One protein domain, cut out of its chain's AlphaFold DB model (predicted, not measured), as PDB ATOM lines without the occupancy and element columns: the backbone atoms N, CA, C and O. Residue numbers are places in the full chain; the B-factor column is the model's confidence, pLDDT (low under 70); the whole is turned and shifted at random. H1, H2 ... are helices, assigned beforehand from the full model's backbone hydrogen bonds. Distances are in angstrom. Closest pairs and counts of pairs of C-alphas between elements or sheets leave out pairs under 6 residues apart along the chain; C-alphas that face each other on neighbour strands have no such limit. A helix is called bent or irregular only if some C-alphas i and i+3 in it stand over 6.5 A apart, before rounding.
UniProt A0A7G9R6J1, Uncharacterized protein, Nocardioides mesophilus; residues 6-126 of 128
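What this domain is: This is residues 6 to 126 of the 128 residues of an uncharacterized protein of Nocardioides mesophilus (UniProt A0A7G9R6J1). The model is an open, loose ring round a hollow middle: the long bent helix H4 makes one side, H1 packs on its arm H4b, and H6 packs on its arm H4a with H5 next to them. The pair H2 and H3 sits across the hollow, and the long unnamed stretch 44 to 71 leads round from H3 to H4. The printed part has 121 residues with six named helices, H1 to H6 in chain order, and no named strand: class all helix. It is loose, with a radius of gyration of the C-alphas of 18.0 A and spans of 48 by 36 by 26 A.

How they stand to each other: H1, residues 6 to 13, touches H4b, residues 84 to 93, at a steep tilt of 39 degrees, the same way; their closest C-alphas, of Gly 6 and Phe 89, are 3.7 A apart. H2, residues 26 to 31, and H3, residues 33 to 43, are close but not clearly touching, with closest C-alphas, of Phe 29 and Ala 36, 5.6 A apart. H4, residues 72 to 93, was assigned as one helix by its hydrogen bonds but is bent: C-alphas 81 and 84 are 7.8 A apart, and its arms H4a, residues 72 to 81, and H4b stand at 66 degrees. H5, residues 101 to 106, only just touches H4a, with 3 pairs of C-alphas within 8 A, the closest being Leu 79 and Thr 102 at 7.1 A. H6, residues 112 to 120, touches H4a, the closest C-alphas being those of Gly 72 and Asp 113, 4.1 A apart. In each helix and arm, every O i to N i+4 pair is within hydrogen-bond range.

Where its parts are: H1 begins at C-alpha 6 (29.057, -15.939, 29.418) and is 10.6 A long; H2 and H5 are 8.6 A each. H3 is 15.2 A, H4a 14.1 A and H4b 14.2 A. H6, 12.1 A, ends at C-alpha 120 (13.366, -16.030, 52.015).

The domain as a whole: The C-alphas farthest apart, of Gly 50 and Ala 73, are 50.0 A apart. The printed part has no cut. The links H1 to H2 and H3 to H4 are long. Residues 56 to 61 stand free, and residues 56 to 62 have pLDDT under 70.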
ATOM      1  N   GLY A   6      27.804 -16.387  30.029       96.88
ATOM      2  CA  GLY A   6      29.057 -15.939  29.418       96.88
ATOM      3  C   GLY A   6      29.581 -16.961  28.412       96.88
ATOM      4  O   GLY A   6      29.779 -16.639  27.245       96.88
ATOM      5  N   ALA A   7      29.716 -18.218  28.834       97.38
ATOM      6  CA  ALA A   7      30.121 -19.324  27.966       97.38
ATOM      7  C   ALA A   7      29.123 -19.576  26.820       97.38
ATOM      8  O   ALA A   7      29.512 -19.972  25.723       97.38
ATOM      9  N   GLN A   8      27.825 -19.350  27.053       96.19
ATOM     10  CA  GLN A   8      26.816 -19.449  25.994       96.19
ATOM     11  C   GLN A   8      26.990 -18.359  24.932       96.19
ATOM     12  O   GLN A   8      26.926 -18.681  23.746       96.19
ATOM     13  N   LEU A   9      27.234 -17.106  25.335       96.38
ATOM     14  CA  LEU A   9      27.517 -16.009  24.405       96.38
ATOM     15  C   LEU A   9      28.819 -16.247  23.646       96.38
ATOM     16  O   LEU A   9      28.828 -16.152  22.426       96.38
ATOM     17  N   GLU A  10      29.886 -16.640  24.341       96.75
ATOM     18  CA  GLU A  10      31.179 -16.968  23.728       96.75
ATOM     19  C   GLU A  10      31.020 -18.042  22.649       96.75
ATOM     20  O   GLU A  10      31.472 -17.887  21.512       96.75
ATOM     21  N   ARG A  11      30.294 -19.119  22.972       96.62
ATOM     22  CA  ARG A  11      30.002 -20.165  21.995       96.62
ATOM     23  C   ARG A  11      29.152 -19.640  20.841       96.62
ATOM     24  O   ARG A  11      29.428 -20.000  19.700       96.62
ATOM     25  N   GLY A  12      28.146 -18.817  21.121       96.31
ATOM     26  CA  GLY A  12      27.299 -18.191  20.109       96.31
ATOM     27  C   GLY A  12      28.097 -17.340  19.121       96.31
ATOM     28  O   GLY A  12      27.971 -17.534  17.914       96.31
ATOM     29  N   PHE A  13      28.981 -16.486  19.632       96.31
ATOM     30  CA  PHE A  13      29.827 -15.597  18.830       96.31
ATOM     31  C   PHE A  13      30.924 -16.344  18.064       96.31
ATOM     32  O   PHE A  13      31.403 -15.867  17.045       96.31
ATOM     33  N   SER A  14      31.305 -17.550  18.502       96.88
ATOM     34  CA  SER A  14      32.204 -18.414  17.717       96.88
ATOM     35  C   SER A  14      31.553 -19.014  16.461       96.88
ATOM     36  O   SER A  14      32.250 -19.607  15.640       96.88
ATOM     37  N   LEU A  15      30.222 -18.936  16.347       97.88
ATOM     38  CA  LEU A  15      29.440 -19.543  15.264       97.88
ATOM     39  C   LEU A  15      28.779 -18.507  14.350       97.88
ATOM     40  O   LEU A  15      28.571 -18.795  13.174       97.88
ATOM     41  N   PHE A  16      28.433 -17.344  14.895       97.19
ATOM     42  CA  PHE A  16      27.764 -16.249  14.202       97.19
ATOM     43  C   PHE A  16      28.392 -14.930  14.633       97.19
ATOM     44  O   PHE A  16      28.755 -14.785  15.802       97.19
ATOM     45  N   ASP A  17      28.460 -13.966  13.721       95.12
ATOM     46  CA  ASP A  17      29.052 -12.662  14.008       95.12
ATOM     47  C   ASP A  17      28.254 -11.919  15.094       95.12
ATOM     48  O   ASP A  17      27.039 -12.106  15.243       95.12
ATOM     49  N   ARG A  18      28.926 -11.068  15.881       93.62
ATOM     50  CA  ARG A  18      28.329 -10.370  17.038       93.62
ATOM     51  C   ARG A  18      27.117  -9.530  16.641       93.62
ATOM     52  O   ARG A  18      26.179  -9.401  17.432       93.62
ATOM     53  N   GLU A  19      27.142  -8.968  15.441       94.44
ATOM     54  CA  GLU A  19      26.112  -8.123  14.841       94.44
ATOM     55  C   GLU A  19      24.818  -8.894  14.574       94.44
ATOM     56  O   GLU A  19      23.764  -8.281  14.472       94.44
ATOM     57  N   GLN A  20      24.862 -10.230  14.530       95.94
ATOM     58  CA  GLN A  20      23.682 -11.090  14.391       95.94
ATOM     59  C   GLN A  20      23.011 -11.407  15.737       95.94
ATOM     60  O   GLN A  20      22.053 -12.181  15.788       95.94
ATOM     61  N   TRP A  21      23.495 -10.824  16.839       96.44
ATOM     62  CA  TRP A  21      22.964 -11.044  18.182       96.44
ATOM     63  C   TRP A  21      22.408  -9.760  18.791       96.44
ATOM     64  O   TRP A  21      23.138  -8.813  19.090       96.44
ATOM     65  N   HIS A  22      21.116  -9.775  19.104       95.00
ATOM     66  CA  HIS A  22      20.489  -8.746  19.922       95.00
ATOM     67  C   HIS A  22      20.330  -9.247  21.361       95.00
ATOM     68  O   HIS A  22      19.577 -10.184  21.623       95.00
ATOM     69  N   VAL A  23      21.065  -8.644  22.298       94.25
ATOM     70  CA  VAL A  23      21.021  -9.014  23.720       94.25
ATOM     71  C   VAL A  23      20.146  -8.007  24.461       94.25
ATOM     72  O   VAL A  23      20.421  -6.811  24.440       94.25
ATOM     73  N   LEU A  24      19.096  -8.494  25.125       93.38
ATOM     74  CA  LEU A  24      18.123  -7.668  25.840       93.38
ATOM     75  C   LEU A  24      18.271  -7.824  27.353       93.38
ATOM     76  O   LEU A  24      18.282  -8.941  27.874       93.38
ATOM     77  N   GLU A  25      18.306  -6.699  28.067       92.88
ATOM     78  CA  GLU A  25      18.109  -6.673  29.516       92.88
ATOM     79  C   GLU A  25      16.625  -6.443  29.802       92.88
ATOM     80  O   GLU A  25      16.010  -5.484  29.336       92.88
ATOM     81  N   PHE A  26      16.026  -7.369  30.540       89.69
ATOM     82  CA  PHE A  26      14.578  -7.425  30.665       89.69
ATOM     83  C   PHE A  26      13.975  -6.276  31.495       89.69
ATOM     84  O   PHE A  26      12.878  -5.817  31.194       89.69
ATOM     85  N   LYS A  27      14.666  -5.767  32.523       89.25
ATOM     86  CA  LYS A  27      14.179  -4.611  33.294       89.25
ATOM     87  C   LYS A  27      14.259  -3.320  32.481       89.25
ATOM     88  O   LYS A  27      13.349  -2.507  32.584       89.25
ATOM     89  N   ALA A  28      15.305  -3.144  31.680       91.56
ATOM     90  CA  ALA A  28      15.472  -2.032  30.757       91.56
ATOM     91  C   ALA A  28      14.403  -2.082  29.663       91.56
ATOM     92  O   ALA A  28      13.794  -1.062  29.369       91.56
ATOM     93  N   PHE A  29      14.105  -3.277  29.143       92.12
ATOM     94  CA  PHE A  29      12.966  -3.503  28.252       92.12
ATOM     95  C   PHE A  29      11.639  -3.080  28.897       92.12
ATOM     96  O   PHE A  29      10.875  -2.354  28.282       92.12
ATOM     97  N   LEU A  30      11.368  -3.464  30.149       90.00
ATOM     98  CA  LEU A  30      10.141  -3.036  30.833       90.00
ATOM     99  C   LEU A  30      10.099  -1.524  31.122       90.00
ATOM    100  O   LEU A  30       9.015  -0.946  31.155       90.00
ATOM    101  N   ALA A  31      11.250  -0.896  31.371       91.00
ATOM    102  CA  ALA A  31      11.347   0.534  31.662       91.00
ATOM    103  C   ALA A  31      11.180   1.413  30.410       91.00
ATOM    104  O   ALA A  31      10.648   2.516  30.511       91.00
ATOM    105  N   ASP A  32      11.622   0.923  29.251       93.00
ATOM    106  CA  ASP A  32      11.540   1.574  27.940       93.00
ATOM    107  C   ASP A  32      11.064   0.556  26.890       93.00
ATOM    108  O   ASP A  32      11.825   0.105  26.029       93.00
ATOM    109  N   HIS A  33       9.797   0.148  27.003       92.56
ATOM    110  CA  HIS A  33       9.207  -0.878  26.133       92.56
ATOM    111  C   HIS A  33       9.166  -0.422  24.675       92.56
ATOM    112  O   HIS A  33       9.641  -1.127  23.789       92.56
ATOM    113  N   GLU A  34       8.676   0.792  24.427       94.00
ATOM    114  CA  GLU A  34       8.625   1.377  23.085       94.00
ATOM    115  C   GLU A  34      10.014   1.494  22.453       94.00
ATOM    116  O   GLU A  34      10.224   1.021  21.333       94.00
ATOM    117  N   GLY A  35      10.993   2.060  23.163       94.69
ATOM    118  CA  GLY A  35      12.348   2.167  22.636       94.69
ATOM    119  C   GLY A  35      12.989   0.801  22.408       94.69
ATOM    120  O   GLY A  35      13.705   0.623  21.420       94.69
ATOM    121  N   ALA A  36      12.716  -0.192  23.257       94.62
ATOM    122  CA  ALA A  36      13.215  -1.546  23.053       94.62
ATOM    123  C   ALA A  36      12.584  -2.230  21.832       94.62
ATOM    124  O   ALA A  36      13.309  -2.863  21.066       94.62
ATOM    125  N   MET A  37      11.280  -2.055  21.601       95.00
ATOM    126  CA  MET A  37      10.608  -2.567  20.403       95.00
ATOM    127  C   MET A  37      11.139  -1.909  19.127       95.00
ATOM    128  O   MET A  37      11.392  -2.613  18.155       95.00
ATOM    129  N   ASN A  38      11.392  -0.597  19.149       95.25
ATOM    130  CA  ASN A  38      11.999   0.115  18.020       95.25
ATOM    131  C   ASN A  38      13.412  -0.402  17.710       95.25
ATOM    132  O   ASN A  38      13.729  -0.682  16.558       95.25
ATOM    133  N   ARG A  39      14.256  -0.592  18.734       95.19
ATOM    134  CA  ARG A  39      15.601  -1.174  18.556       95.19
ATOM    135  C   ARG A  39      15.538  -2.601  18.012       95.19
ATOM    136  O   ARG A  39      16.398  -2.984  17.224       95.19
ATOM    137  N   LEU A  40      14.540  -3.379  18.428       95.38
ATOM    138  CA  LEU A  40      14.333  -4.738  17.942       95.38
ATOM    139  C   LEU A  40      13.899  -4.763  16.472       95.38
ATOM    140  O   LEU A  40      14.444  -5.558  15.712       95.38
ATOM    141  N   THR A  41      12.953  -3.916  16.051       96.50
ATOM    142  CA  THR A  41      12.546  -3.857  14.635       96.50
ATOM    143  C   THR A  41      13.675  -3.334  13.757       96.50
ATOM    144  O   THR A  41      13.918  -3.919  12.710       96.50
ATOM    145  N   ASP A  42      14.430  -2.328  14.217       96.31
ATOM    146  CA  ASP A  42      15.620  -1.838  13.511       96.31
ATOM    147  C   ASP A  42      16.667  -2.961  13.341       96.31
ATOM    148  O   ASP A  42      17.207  -3.142  12.256       96.31
ATOM    149  N   PHE A  43      16.920  -3.756  14.389       96.94
ATOM    150  CA  PHE A  43      17.840  -4.902  14.340       96.94
ATOM    151  C   PHE A  43      17.376  -6.013  13.385       96.94
ATOM    152  O   PHE A  43      18.199  -6.656  12.740       96.94
ATOM    153  N   LEU A  44      16.066  -6.257  13.313       97.00
ATOM    154  CA  LEU A  44      15.471  -7.252  12.416       97.00
ATOM    155  C   LEU A  44      15.265  -6.728  10.987       97.00
ATOM    156  O   LEU A  44      14.758  -7.477  10.153       97.00
ATOM    157  N   GLU A  45      15.620  -5.467  10.717       96.94
ATOM    158  CA  GLU A  45      15.372  -4.777   9.445       96.94
ATOM    159  C   GLU A  45      13.883  -4.776   9.050       96.94
ATOM    160  O   GLU A  45      13.511  -4.930   7.886       96.94
ATOM    161  N   LEU A  46      13.012  -4.613  10.046       96.88
ATOM    162  CA  LEU A  46      11.566  -4.520   9.879       96.88
ATOM    163  C   LEU A  46      11.094  -3.077  10.041       96.88
ATOM    164  O   LEU A  46      11.668  -2.296  10.803       96.88
ATOM    165  N   ASP A  47       9.978  -2.754   9.387       96.94
ATOM    166  CA  ASP A  47       9.259  -1.519   9.674       96.94
ATOM    167  C   ASP A  47       8.878  -1.464  11.160       96.94
ATOM    168  O   ASP A  47       8.448  -2.455  11.764       96.94
ATOM    169  N   ARG A  48       9.022  -0.278  11.754       95.19
ATOM    170  CA  ARG A  48       8.588  -0.034  13.130       95.19
ATOM    171  C   ARG A  48       7.074  -0.170  13.234       95.19
ATOM    172  O   ARG A  48       6.333   0.096  12.288       95.19
ATOM    173  N   PHE A  49       6.606  -0.522  14.425       91.50
ATOM    174  CA  PHE A  49       5.178  -0.523  14.701       91.50
ATOM    175  C   PHE A  49       4.609   0.896  14.586       91.50
ATOM    176  O   PHE A  49       5.178   1.840  15.130       91.50
ATOM    177  N   GLY A  50       3.464   1.041  13.913       90.88
ATOM    178  CA  GLY A  50       2.711   2.300  13.938       90.88
ATOM    179  C   GLY A  50       2.170   2.620  15.337       90.88
ATOM    180  O   GLY A  50       2.127   3.779  15.732       90.88
ATOM    181  N   GLU A  51       1.815   1.580  16.092       93.00
ATOM    182  CA  GLU A  51       1.468   1.625  17.511       93.00
ATOM    183  C   GLU A  51       2.155   0.444  18.202       93.00
ATOM    184  O   GLU A  51       1.990  -0.707  17.787       93.00
ATOM    185  N   VAL A  52       2.969   0.725  19.222       90.06
ATOM    186  CA  VAL A  52       3.722  -0.313  19.935       90.06
ATOM    187  C   VAL A  52       2.746  -1.250  20.651       90.06
ATOM    188  O   VAL A  52       1.896  -0.771  21.400       90.06
ATOM    189  N   PRO A  53       2.868  -2.581  20.475       86.19
ATOM    190  CA  PRO A  53       1.969  -3.521  21.125       86.19
ATOM    191  C   PRO A  53       2.076  -3.409  22.648       86.19
ATOM    192  O   PRO A  53       3.178  -3.391  23.201       86.19
ATOM    193  N   GLU A  54       0.933  -3.381  23.331       86.06
ATOM    194  CA  GLU A  54       0.890  -3.440  24.792       86.06
ATOM    195  C   GLU A  54       1.504  -4.748  25.307       86.06
ATOM    196  O   GLU A  54       1.451  -5.780  24.638       86.06
ATOM    197  N   LEU A  55       2.057  -4.733  26.523       81.62
ATOM    198  CA  LEU A  55       2.532  -5.944  27.191       81.62
ATOM    199  C   LEU A  55       1.324  -6.772  27.673       81.62
ATOM    200  O   LEU A  55       0.668  -6.369  28.641       81.62
ATOM    201  N   PRO A  56       1.008  -7.929  27.054       65.00
ATOM    202  CA  PRO A  56      -0.150  -8.712  27.453       65.00
ATOM    203  C   PRO A  56       0.112  -9.342  28.824       65.00
ATOM    204  O   PRO A  56       1.019 -10.152  28.985       65.00
ATOM    205  N   HIS A  57      -0.715  -8.965  29.802       64.62
ATOM    206  CA  HIS A  57      -0.640  -9.366  31.208       64.62
ATOM    207  C   HIS A  57       0.656  -8.927  31.908       64.62
ATOM    208  O   HIS A  57       1.722  -9.516  31.740       64.62
ATOM    209  N   GLY A  58       0.545  -7.927  32.791       58.28
ATOM    210  CA  GLY A  58       1.622  -7.598  33.725       58.28
ATOM    211  C   GLY A  58       2.087  -8.869  34.431       58.28
ATOM    212  O   GLY A  58       1.248  -9.625  34.927       58.28
ATOM    213  N   MET A  59       3.398  -9.136  34.405       58.28
ATOM    214  CA  MET A  59       4.006 -10.334  34.987       58.28
ATOM    215  C   MET A  59       3.340 -10.677  36.311       58.28
ATOM    216  O   MET A  59       3.534  -9.990  37.318       58.28
ATOM    217  N   GLN A  60       2.568 -11.760  36.315       57.31
ATOM    218  CA  GLN A  60       2.027 -12.307  37.544       57.31
ATOM    219  C   GLN A  60       3.179 -12.981  38.285       57.31
ATOM    220  O   GLN A  60       3.357 -14.198  38.239       57.31
ATOM    221  N   ASN A  61       4.013 -12.174  38.941       61.22
ATOM    222  CA  ASN A  61       4.925 -12.685  39.945       61.22
ATOM    223  C   ASN A  61       4.063 -13.431  40.957       61.22
ATOM    224  O   ASN A  61       3.220 -12.822  41.618       61.22
ATOM    225  N   LYS A  62       4.256 -14.748  41.073       67.19
ATOM    226  CA  LYS A  62       3.659 -15.484  42.183       67.19
ATOM    227  C   LYS A  62       4.185 -14.832  43.464       67.19
ATOM    228  O   LYS A  62       5.404 -14.758  43.629       67.19
ATOM    229  N   PRO A  63       3.306 -14.312  44.337       74.06
ATOM    230  CA  PRO A  63       3.745 -13.567  45.513       74.06
ATOM    231  C   PRO A  63       4.567 -14.450  46.457       74.06
ATOM    232  O   PRO A  63       5.467 -13.955  47.128       74.06
ATOM    233  N   LEU A  64       4.279 -15.756  46.453       86.62
ATOM    234  CA  LEU A  64       4.925 -16.769  47.272       86.62
ATOM    235  C   LEU A  64       5.323 -17.972  46.408       86.62
ATOM    236  O   LEU A  64       4.598 -18.361  45.487       86.62
ATOM    237  N   VAL A  65       6.475 -18.562  46.717       88.00
ATOM    238  CA  VAL A  65       7.068 -19.701  46.009       88.00
ATOM    239  C   VAL A  65       7.269 -20.848  47.003       88.00
ATOM    240  O   VAL A  65       7.932 -20.638  48.016       88.00
ATOM    241  N   PRO A  66       6.719 -22.053  46.764       89.94
ATOM    242  CA  PRO A  66       6.993 -23.199  47.622       89.94
ATOM    243  C   PRO A  66       8.448 -23.654  47.472       89.94
ATOM    244  O   PRO A  66       8.937 -23.791  46.349       89.94
ATOM    245  N   GLY A  67       9.136 -23.913  48.583       90.44
ATOM    246  CA  GLY A  67      10.499 -24.440  48.556       90.44
ATOM    247  C   GLY A  67      11.279 -24.251  49.854       90.44
ATOM    248  O   GLY A  67      10.716 -24.003  50.919       90.44
ATOM    249  N   THR A  68      12.598 -24.375  49.735       93.62
ATOM    250  CA  THR A  68      13.562 -24.120  50.810       93.62
ATOM    251  C   THR A  68      14.135 -22.720  50.637       93.62
ATOM    252  O   THR A  68      14.609 -22.372  49.555       93.62
ATOM    253  N   ALA A  69      14.065 -21.905  51.689       94.31
ATOM    254  CA  ALA A  69      14.651 -20.571  51.669       94.31
ATOM    255  C   ALA A  69      16.185 -20.668  51.570       94.31
ATOM    256  O   ALA A  69      16.771 -21.488  52.281       94.31
ATOM    257  N   PRO A  70      16.837 -19.858  50.716       95.62
ATOM    258  CA  PRO A  70      18.290 -19.855  50.618       95.62
ATOM    259  C   PRO A  70      18.921 -19.210  51.857       95.62
ATOM    260  O   PRO A  70      18.334 -18.323  52.481       95.62
ATOM    261  N   THR A  71      20.144 -19.622  52.165       97.50
ATOM    262  CA  THR A  71      21.028 -19.004  53.164       97.50
ATOM    263  C   THR A  71      22.050 -18.080  52.495       97.50
ATOM    264  O   THR A  71      22.271 -18.174  51.286       97.50
ATOM    265  N   GLY A  72      22.719 -17.204  53.257       97.56
ATOM    266  CA  GLY A  72      23.845 -16.424  52.729       97.56
ATOM    267  C   GLY A  72      24.962 -17.312  52.181       97.56
ATOM    268  O   GLY A  72      25.482 -17.041  51.103       97.56
ATOM    269  N   ALA A  73      25.240 -18.444  52.837       97.81
ATOM    270  CA  ALA A  73      26.221 -19.425  52.371       97.81
ATOM    271  C   ALA A  73      25.853 -20.033  51.003       97.81
ATOM    272  O   ALA A  73      26.737 -20.250  50.169       97.81
ATOM    273  N   ASP A  74      24.562 -20.259  50.728       97.62
ATOM    274  CA  ASP A  74      24.106 -20.705  49.403       97.62
ATOM    275  C   ASP A  74      24.383 -19.633  48.340       97.62
ATOM    276  O   ASP A  74      24.875 -19.936  47.250       97.62
ATOM    277  N   ILE A  75      24.105 -18.365  48.664       97.88
ATOM    278  CA  ILE A  75      24.367 -17.224  47.777       97.88
ATOM    279  C   ILE A  75      25.868 -17.070  47.510       97.88
ATOM    280  O   ILE A  75      26.266 -16.921  46.355       97.88
ATOM    281  N   GLU A  76      26.710 -17.151  48.539       97.88
ATOM    282  CA  GLU A  76      28.170 -17.104  48.405       97.88
ATOM    283  C   GLU A  76      28.708 -18.261  47.561       97.88
ATOM    284  O   GLU A  76      29.565 -18.055  46.697       97.88
ATOM    285  N   GLY A  77      28.182 -19.470  47.769       97.62
ATOM    286  CA  GLY A  77      28.529 -20.648  46.980       97.62
ATOM    287  C   GLY A  77      28.220 -20.457  45.496       97.62
ATOM    288  O   GLY A  77      29.083 -20.701  44.649       97.62
ATOM    289  N   LEU A  78      27.025 -19.954  45.171       96.12
ATOM    290  CA  LEU A  78      26.636 -19.634  43.793       96.12
ATOM    291  C   LEU A  78      27.489 -18.507  43.206       96.12
ATOM    292  O   LEU A  78      27.942 -18.614  42.068       96.12
ATOM    293  N   LEU A  79      27.749 -17.450  43.976       96.75
ATOM    294  CA  LEU A  79      28.603 -16.348  43.543       96.75
ATOM    295  C   LEU A  79      30.004 -16.853  43.203       96.75
ATOM    296  O   LEU A  79      30.534 -16.515  42.150       96.75
ATOM    297  N   LYS A  80      30.597 -17.687  44.062       96.62
ATOM    298  CA  LYS A  80      31.903 -18.306  43.815       96.62
ATOM    299  C   LYS A  80      31.885 -19.177  42.560       96.62
ATOM    300  O   LYS A  80      32.832 -19.111  41.786       96.62
ATOM    301  N   LEU A  81      30.823 -19.958  42.360       96.19
ATOM    302  CA  LEU A  81      30.681 -20.853  41.210       96.19
ATOM    303  C   LEU A  81      30.572 -20.094  39.880       96.19
ATOM    304  O   LEU A  81      31.192 -20.492  38.900       96.19
ATOM    305  N   TYR A  82      29.795 -19.010  39.841       96.19
ATOM    306  CA  TYR A  82      29.477 -18.301  38.598       96.19
ATOM    307  C   TYR A  82      30.321 -17.048  38.347       96.19
ATOM    308  O   TYR A  82      30.178 -16.447  37.288       96.19
ATOM    309  N   ARG A  83      31.198 -16.640  39.275       95.69
ATOM    310  CA  ARG A  83      31.957 -15.377  39.185       95.69
ATOM    311  C   ARG A  83      32.677 -15.202  37.851       95.69
ATOM    312  O   ARG A  83      32.518 -14.171  37.211       95.69
ATOM    313  N   GLU A  84      33.458 -16.197  37.444       96.62
ATOM    314  CA  GLU A  84      34.252 -16.119  36.213       96.62
ATOM    315  C   GLU A  84      33.361 -16.016  34.971       96.62
ATOM    316  O   GLU A  84      33.625 -15.222  34.070       96.62
ATOM    317  N   ASP A  85      32.271 -16.784  34.938       97.81
ATOM    318  CA  ASP A  85      31.322 -16.726  33.829       97.81
ATOM    319  C   ASP A  85      30.538 -15.411  33.800       97.81
ATOM    320  O   ASP A  85      30.246 -14.892  32.726       97.81
ATOM    321  N   PHE A  86      30.240 -14.838  34.966       97.38
ATOM    322  CA  PHE A  86      29.568 -13.550  35.073       97.38
ATOM    323  C   PHE A  86      30.435 -12.399  34.548       97.38
ATOM    324  O   PHE A  86      29.922 -11.527  33.850       97.38
ATOM    325  N   GLU A  87      31.745 -12.412  34.809       96.62
ATOM    326  CA  GLU A  87      32.664 -11.431  34.211       96.62
ATOM    327  C   GLU A  87      32.741 -11.590  32.687       96.62
ATOM    328  O   GLU A  87      32.604 -10.603  31.964       96.62
ATOM    329  N   ARG A  88      32.823 -12.831  32.183       97.19
ATOM    330  CA  ARG A  88      32.747 -13.106  30.737       97.19
ATOM    331  C   ARG A  88      31.432 -12.601  30.134       97.19
ATOM    332  O   ARG A  88      31.422 -11.994  29.069       97.19
ATOM    333  N   PHE A  89      30.310 -12.826  30.814       97.19
ATOM    334  CA  PHE A  89      29.002 -12.337  30.381       97.19
ATOM    335  C   PHE A  89      28.961 -10.810  30.289       97.19
ATOM    336  O   PHE A  89      28.441 -10.280  29.308       97.19
ATOM    337  N   LYS A  90      29.499 -10.094  31.281       96.25
ATOM    338  CA  LYS A  90      29.547  -8.624  31.278       96.25
ATOM    339  C   LYS A  90      30.283  -8.087  30.060       96.25
ATOM    340  O   LYS A  90      29.761  -7.218  29.370       96.25
ATOM    341  N   GLU A  91      31.456  -8.645  29.787       95.50
ATOM    342  CA  GLU A  91      32.276  -8.259  28.642       95.50
ATOM    343  C   GLU A  91      31.561  -8.534  27.312       95.50
ATOM    344  O   GLU A  91      31.446  -7.647  26.470       95.50
ATOM    345  N   LEU A  92      31.020  -9.743  27.138       96.44
ATOM    346  CA  LEU A  92      30.440 -10.180  25.864       96.44
ATOM    347  C   LEU A  92      29.051  -9.594  25.578       96.44
ATOM    348  O   LEU A  92      28.700  -9.340  24.422       96.44
ATOM    349  N   SER A  93      28.229  -9.409  26.612       95.38
ATOM    350  CA  SER A  93      26.854  -8.929  26.442       95.38
ATOM    351  C   SER A  93      26.796  -7.441  26.097       95.38
ATOM    352  O   SER A  93      25.925  -7.039  25.325       95.38
ATOM    353  N   GLY A  94      27.714  -6.637  26.644       92.19
ATOM    354  CA  GLY A  94      27.670  -5.175  26.553       92.19
ATOM    355  C   GLY A  94      26.520  -4.538  27.344       92.19
ATOM    356  O   GLY A  94      26.225  -3.361  27.146       92.19
ATOM    357  N   LEU A  95      25.844  -5.298  28.214       94.62
ATOM    358  CA  LEU A  95      24.755  -4.789  29.046       94.62
ATOM    359  C   LEU A  95      25.288  -4.050  30.278       94.62
ATOM    360  O   LEU A  95      26.244  -4.491  30.917       94.62
ATOM    361  N   ASP A  96      24.596  -2.981  30.681       92.31
ATOM    362  CA  ASP A  96      24.762  -2.429  32.025       92.31
ATOM    363  C   ASP A  96      24.081  -3.352  33.046       92.31
ATOM    364  O   ASP A  96      22.860  -3.524  33.054       92.31
ATOM    365  N   VAL A  97      24.894  -3.964  33.905       94.56
ATOM    366  CA  VAL A  97      24.451  -4.865  34.977       94.56
ATOM    367  C   VAL A  97      24.686  -4.275  36.367       94.56
ATOM    368  O   VAL A  97      24.622  -4.996  37.362       94.56
ATOM    369  N   SER A  98      24.991  -2.980  36.478       93.38
ATOM    370  CA  SER A  98      25.307  -2.320  37.754       93.38
ATOM    371  C   SER A  98      24.204  -2.482  38.812       93.38
ATOM    372  O   SER A  98      24.486  -2.639  40.004       93.38
ATOM    373  N   HIS A  99      22.938  -2.537  38.390       92.56
ATOM    374  CA  HIS A  99      21.770  -2.754  39.253       92.56
ATOM    375  C   HIS A  99      21.526  -4.222  39.627       92.56
ATOM    376  O   HIS A  99      20.607  -4.510  40.403       92.56
ATOM    377  N   TRP A 100      22.280  -5.171  39.070       95.62
ATOM    378  CA  TRP A 100      22.069  -6.592  39.330       95.62
ATOM    379  C   TRP A 100      22.612  -6.981  40.712       95.62
ATOM    380  O   TRP A 100      23.737  -6.611  41.052       95.62
ATOM    381  N   PRO A 101      21.880  -7.803  41.496       95.56
ATOM    382  CA  PRO A 101      22.373  -8.296  42.780       95.56
ATOM    383  C   PRO A 101      23.729  -8.998  42.667       95.56
ATOM    384  O   PRO A 101      24.588  -8.783  43.509       95.56
ATOM    385  N   THR A 102      23.963  -9.773  41.601       95.06
ATOM    386  CA  THR A 102      25.253 -10.437  41.359       95.06
ATOM    387  C   THR A 102      26.401  -9.436  41.249       95.06
ATOM    388  O   THR A 102      27.423  -9.622  41.899       95.06
ATOM    389  N   GLN A 103      26.228  -8.342  40.499       96.56
ATOM    390  CA  GLN A 103      27.249  -7.296  40.387       96.56
ATOM    391  C   GLN A 103      27.482  -6.585  41.726       96.56
ATOM    392  O   GLN A 103      28.624  -6.297  42.071       96.56
ATOM    393  N   GLN A 104      26.427  -6.341  42.505       97.44
ATOM    394  CA  GLN A 104      26.543  -5.729  43.833       97.44
ATOM    395  C   GLN A 104      27.255  -6.649  44.835       97.44
ATOM    396  O   GLN A 104      28.093  -6.185  45.604       97.44
ATOM    397  N   LEU A 105      26.994  -7.960  44.786       97.06
ATOM    398  CA  LEU A 105      27.722  -8.964  45.568       97.06
ATOM    399  C   LEU A 105      29.201  -9.036  45.152       97.06
ATOM    400  O   LEU A 105      30.079  -9.094  46.008       97.06
ATOM    401  N   VAL A 106      29.498  -9.004  43.844       95.50
ATOM    402  CA  VAL A 106      30.883  -8.953  43.334       95.50
ATOM    403  C   VAL A 106      31.603  -7.699  43.832       95.50
ATOM    404  O   VAL A 106      32.756  -7.798  44.243       95.50
ATOM    405  N   ALA A 107      30.924  -6.550  43.819       95.56
ATOM    406  CA  ALA A 107      31.453  -5.271  44.288       95.56
ATOM    407  C   ALA A 107      31.500  -5.143  45.823       95.56
ATOM    408  O   ALA A 107      32.021  -4.150  46.329       95.56
ATOM    409  N   GLY A 108      30.941  -6.103  46.568       95.75
ATOM    410  CA  GLY A 108      30.845  -6.053  48.028       95.75
ATOM    411  C   GLY A 108      29.883  -4.985  48.561       95.75
ATOM    412  O   GLY A 108      29.944  -4.643  49.738       95.75
ATOM    413  N   THR A 109      29.003  -4.436  47.718       97.00
ATOM    414  CA  THR A 109      28.012  -3.417  48.108       97.00
ATOM    415  C   THR A 109      26.683  -4.018  48.563       97.00
ATOM    416  O   THR A 109      25.838  -3.303  49.102       97.00
ATOM    417  N   LEU A 110      26.496  -5.327  48.375       97.62
ATOM    418  CA  LEU A 110      25.372  -6.102  48.887       97.62
ATOM    419  C   LEU A 110      25.900  -7.267  49.729       97.62
ATOM    420  O   LEU A 110      26.781  -7.998  49.289       97.62
ATOM    421  N   ASP A 111      25.331  -7.437  50.918       97.50
ATOM    422  CA  ASP A 111      25.601  -8.564  51.810       97.50
ATOM    423  C   ASP A 111      24.837  -9.826  51.329       97.50
ATOM    424  O   ASP A 111      23.622  -9.737  51.079       97.50
ATOM    425  N   PRO A 112      25.503 -10.991  51.176       97.62
ATOM    426  CA  PRO A 112      24.852 -12.262  50.858       97.62
ATOM    427  C   PRO A 112      23.678 -12.617  51.777       97.62
ATOM    428  O   PRO A 112      22.639 -13.058  51.274       97.62
ATOM    429  N   ASP A 113      23.789 -12.380  53.087       97.81
ATOM    430  CA  ASP A 113      22.713 -12.678  54.043       97.81
ATOM    431  C   ASP A 113      21.511 -11.750  53.841       97.81
ATOM    432  O   ASP A 113      20.354 -12.178  53.895       97.81
ATOM    433  N   ALA A 114      21.765 -10.482  53.508       97.44
ATOM    434  CA  ALA A 114      20.704  -9.537  53.178       97.44
ATOM    435  C   ALA A 114      19.953  -9.953  51.903       97.44
ATOM    436  O   ALA A 114      18.724  -9.847  51.841       97.44
ATOM    437  N   LEU A 115      20.656 -10.449  50.879       97.06
ATOM    438  CA  LEU A 115      20.004 -10.969  49.674       97.06
ATOM    439  C   LEU A 115      19.219 -12.255  49.963       97.06
ATOM    440  O   LEU A 115      18.082 -12.386  49.501       97.06
ATOM    441  N   ALA A 116      19.789 -13.169  50.749       97.12
ATOM    442  CA  ALA A 116      19.125 -14.398  51.168       97.12
ATOM    443  C   ALA A 116      17.816 -14.098  51.913       97.12
ATOM    444  O   ALA A 116      16.768 -14.627  51.542       97.12
ATOM    445  N   ALA A 117      17.828 -13.160  52.866       96.38
ATOM    446  CA  ALA A 117      16.632 -12.721  53.587       96.38
ATOM    447  C   ALA A 117      15.546 -12.152  52.652       96.38
ATOM    448  O   ALA A 117      14.361 -12.461  52.804       96.38
ATOM    449  N   ARG A 118      15.934 -11.368  51.632       94.88
ATOM    450  CA  ARG A 118      14.995 -10.835  50.622       94.88
ATOM    451  C   ARG A 118      14.320 -11.939  49.812       94.88
ATOM    452  O   ARG A 118      13.152 -11.792  49.453       94.88
ATOM    453  N   PHE A 119      15.036 -13.018  49.502       93.19
ATOM    454  CA  PHE A 119      14.455 -14.174  48.822       93.19
ATOM    455  C   PHE A 119      13.614 -15.032  49.766       93.19
ATOM    456  O   PHE A 119      12.502 -15.405  49.394       93.19
ATOM    457  N   ALA A 120      14.078 -15.268  50.994       93.38
ATOM    458  CA  ALA A 120      13.366 -16.030  52.015       93.38
ATOM    459  C   ALA A 120      11.974 -15.454  52.317       93.38
ATOM    460  O   ALA A 120      11.026 -16.215  52.476       93.38
ATOM    461  N   ALA A 121      11.814 -14.126  52.288       92.88
ATOM    462  CA  ALA A 121      10.520 -13.458  52.469       92.88
ATOM    463  C   ALA A 121       9.442 -13.867  51.442       92.88
ATOM    464  O   ALA A 121       8.256 -13.630  51.667       92.88
ATOM    465  N   LYS A 122       9.840 -14.464  50.312       89.50
ATOM    466  CA  LYS A 122       8.937 -14.960  49.264       89.50
ATOM    467  C   LYS A 122       8.791 -16.478  49.262       89.50
ATOM    468  O   LYS A 122       8.030 -16.995  48.446       89.50
ATOM    469  N   VAL A 123       9.517 -17.200  50.111       91.50
ATOM    470  CA  VAL A 123       9.482 -18.664  50.136       91.50
ATOM    471  C   VAL A 123       8.504 -19.138  51.202       91.50
ATOM    472  O   VAL A 123       8.580 -18.731  52.358       91.50
ATOM    473  N   VAL A 124       7.590 -20.024  50.814       89.50
ATOM    474  CA  VAL A 124       6.752 -20.781  51.751       89.50
ATOM    475  C   VAL A 124       7.229 -22.229  51.802       89.50
ATOM    476  O   VAL A 124       7.668 -22.748  50.775       89.50
ATOM    477  N   PRO A 125       7.147 -22.912  52.956       81.38
ATOM    478  CA  PRO A 125       7.457 -24.334  53.021       81.38
ATOM    479  C   PRO A 125       6.623 -25.106  51.995       81.38
ATOM    480  O   PRO A 125       5.417 -24.877  51.871       81.38
ATOM    481  N   ALA A 126       7.259 -26.006  51.243       77.69
ATOM    482  CA  ALA A 126       6.523 -26.916  50.375       77.69
ATOM    483  C   ALA A 126       5.582 -27.773  51.243       77.69
ATOM    484  O   ALA A 126       6.010 -28.310  52.265       77.69
TER     485      ALA A 126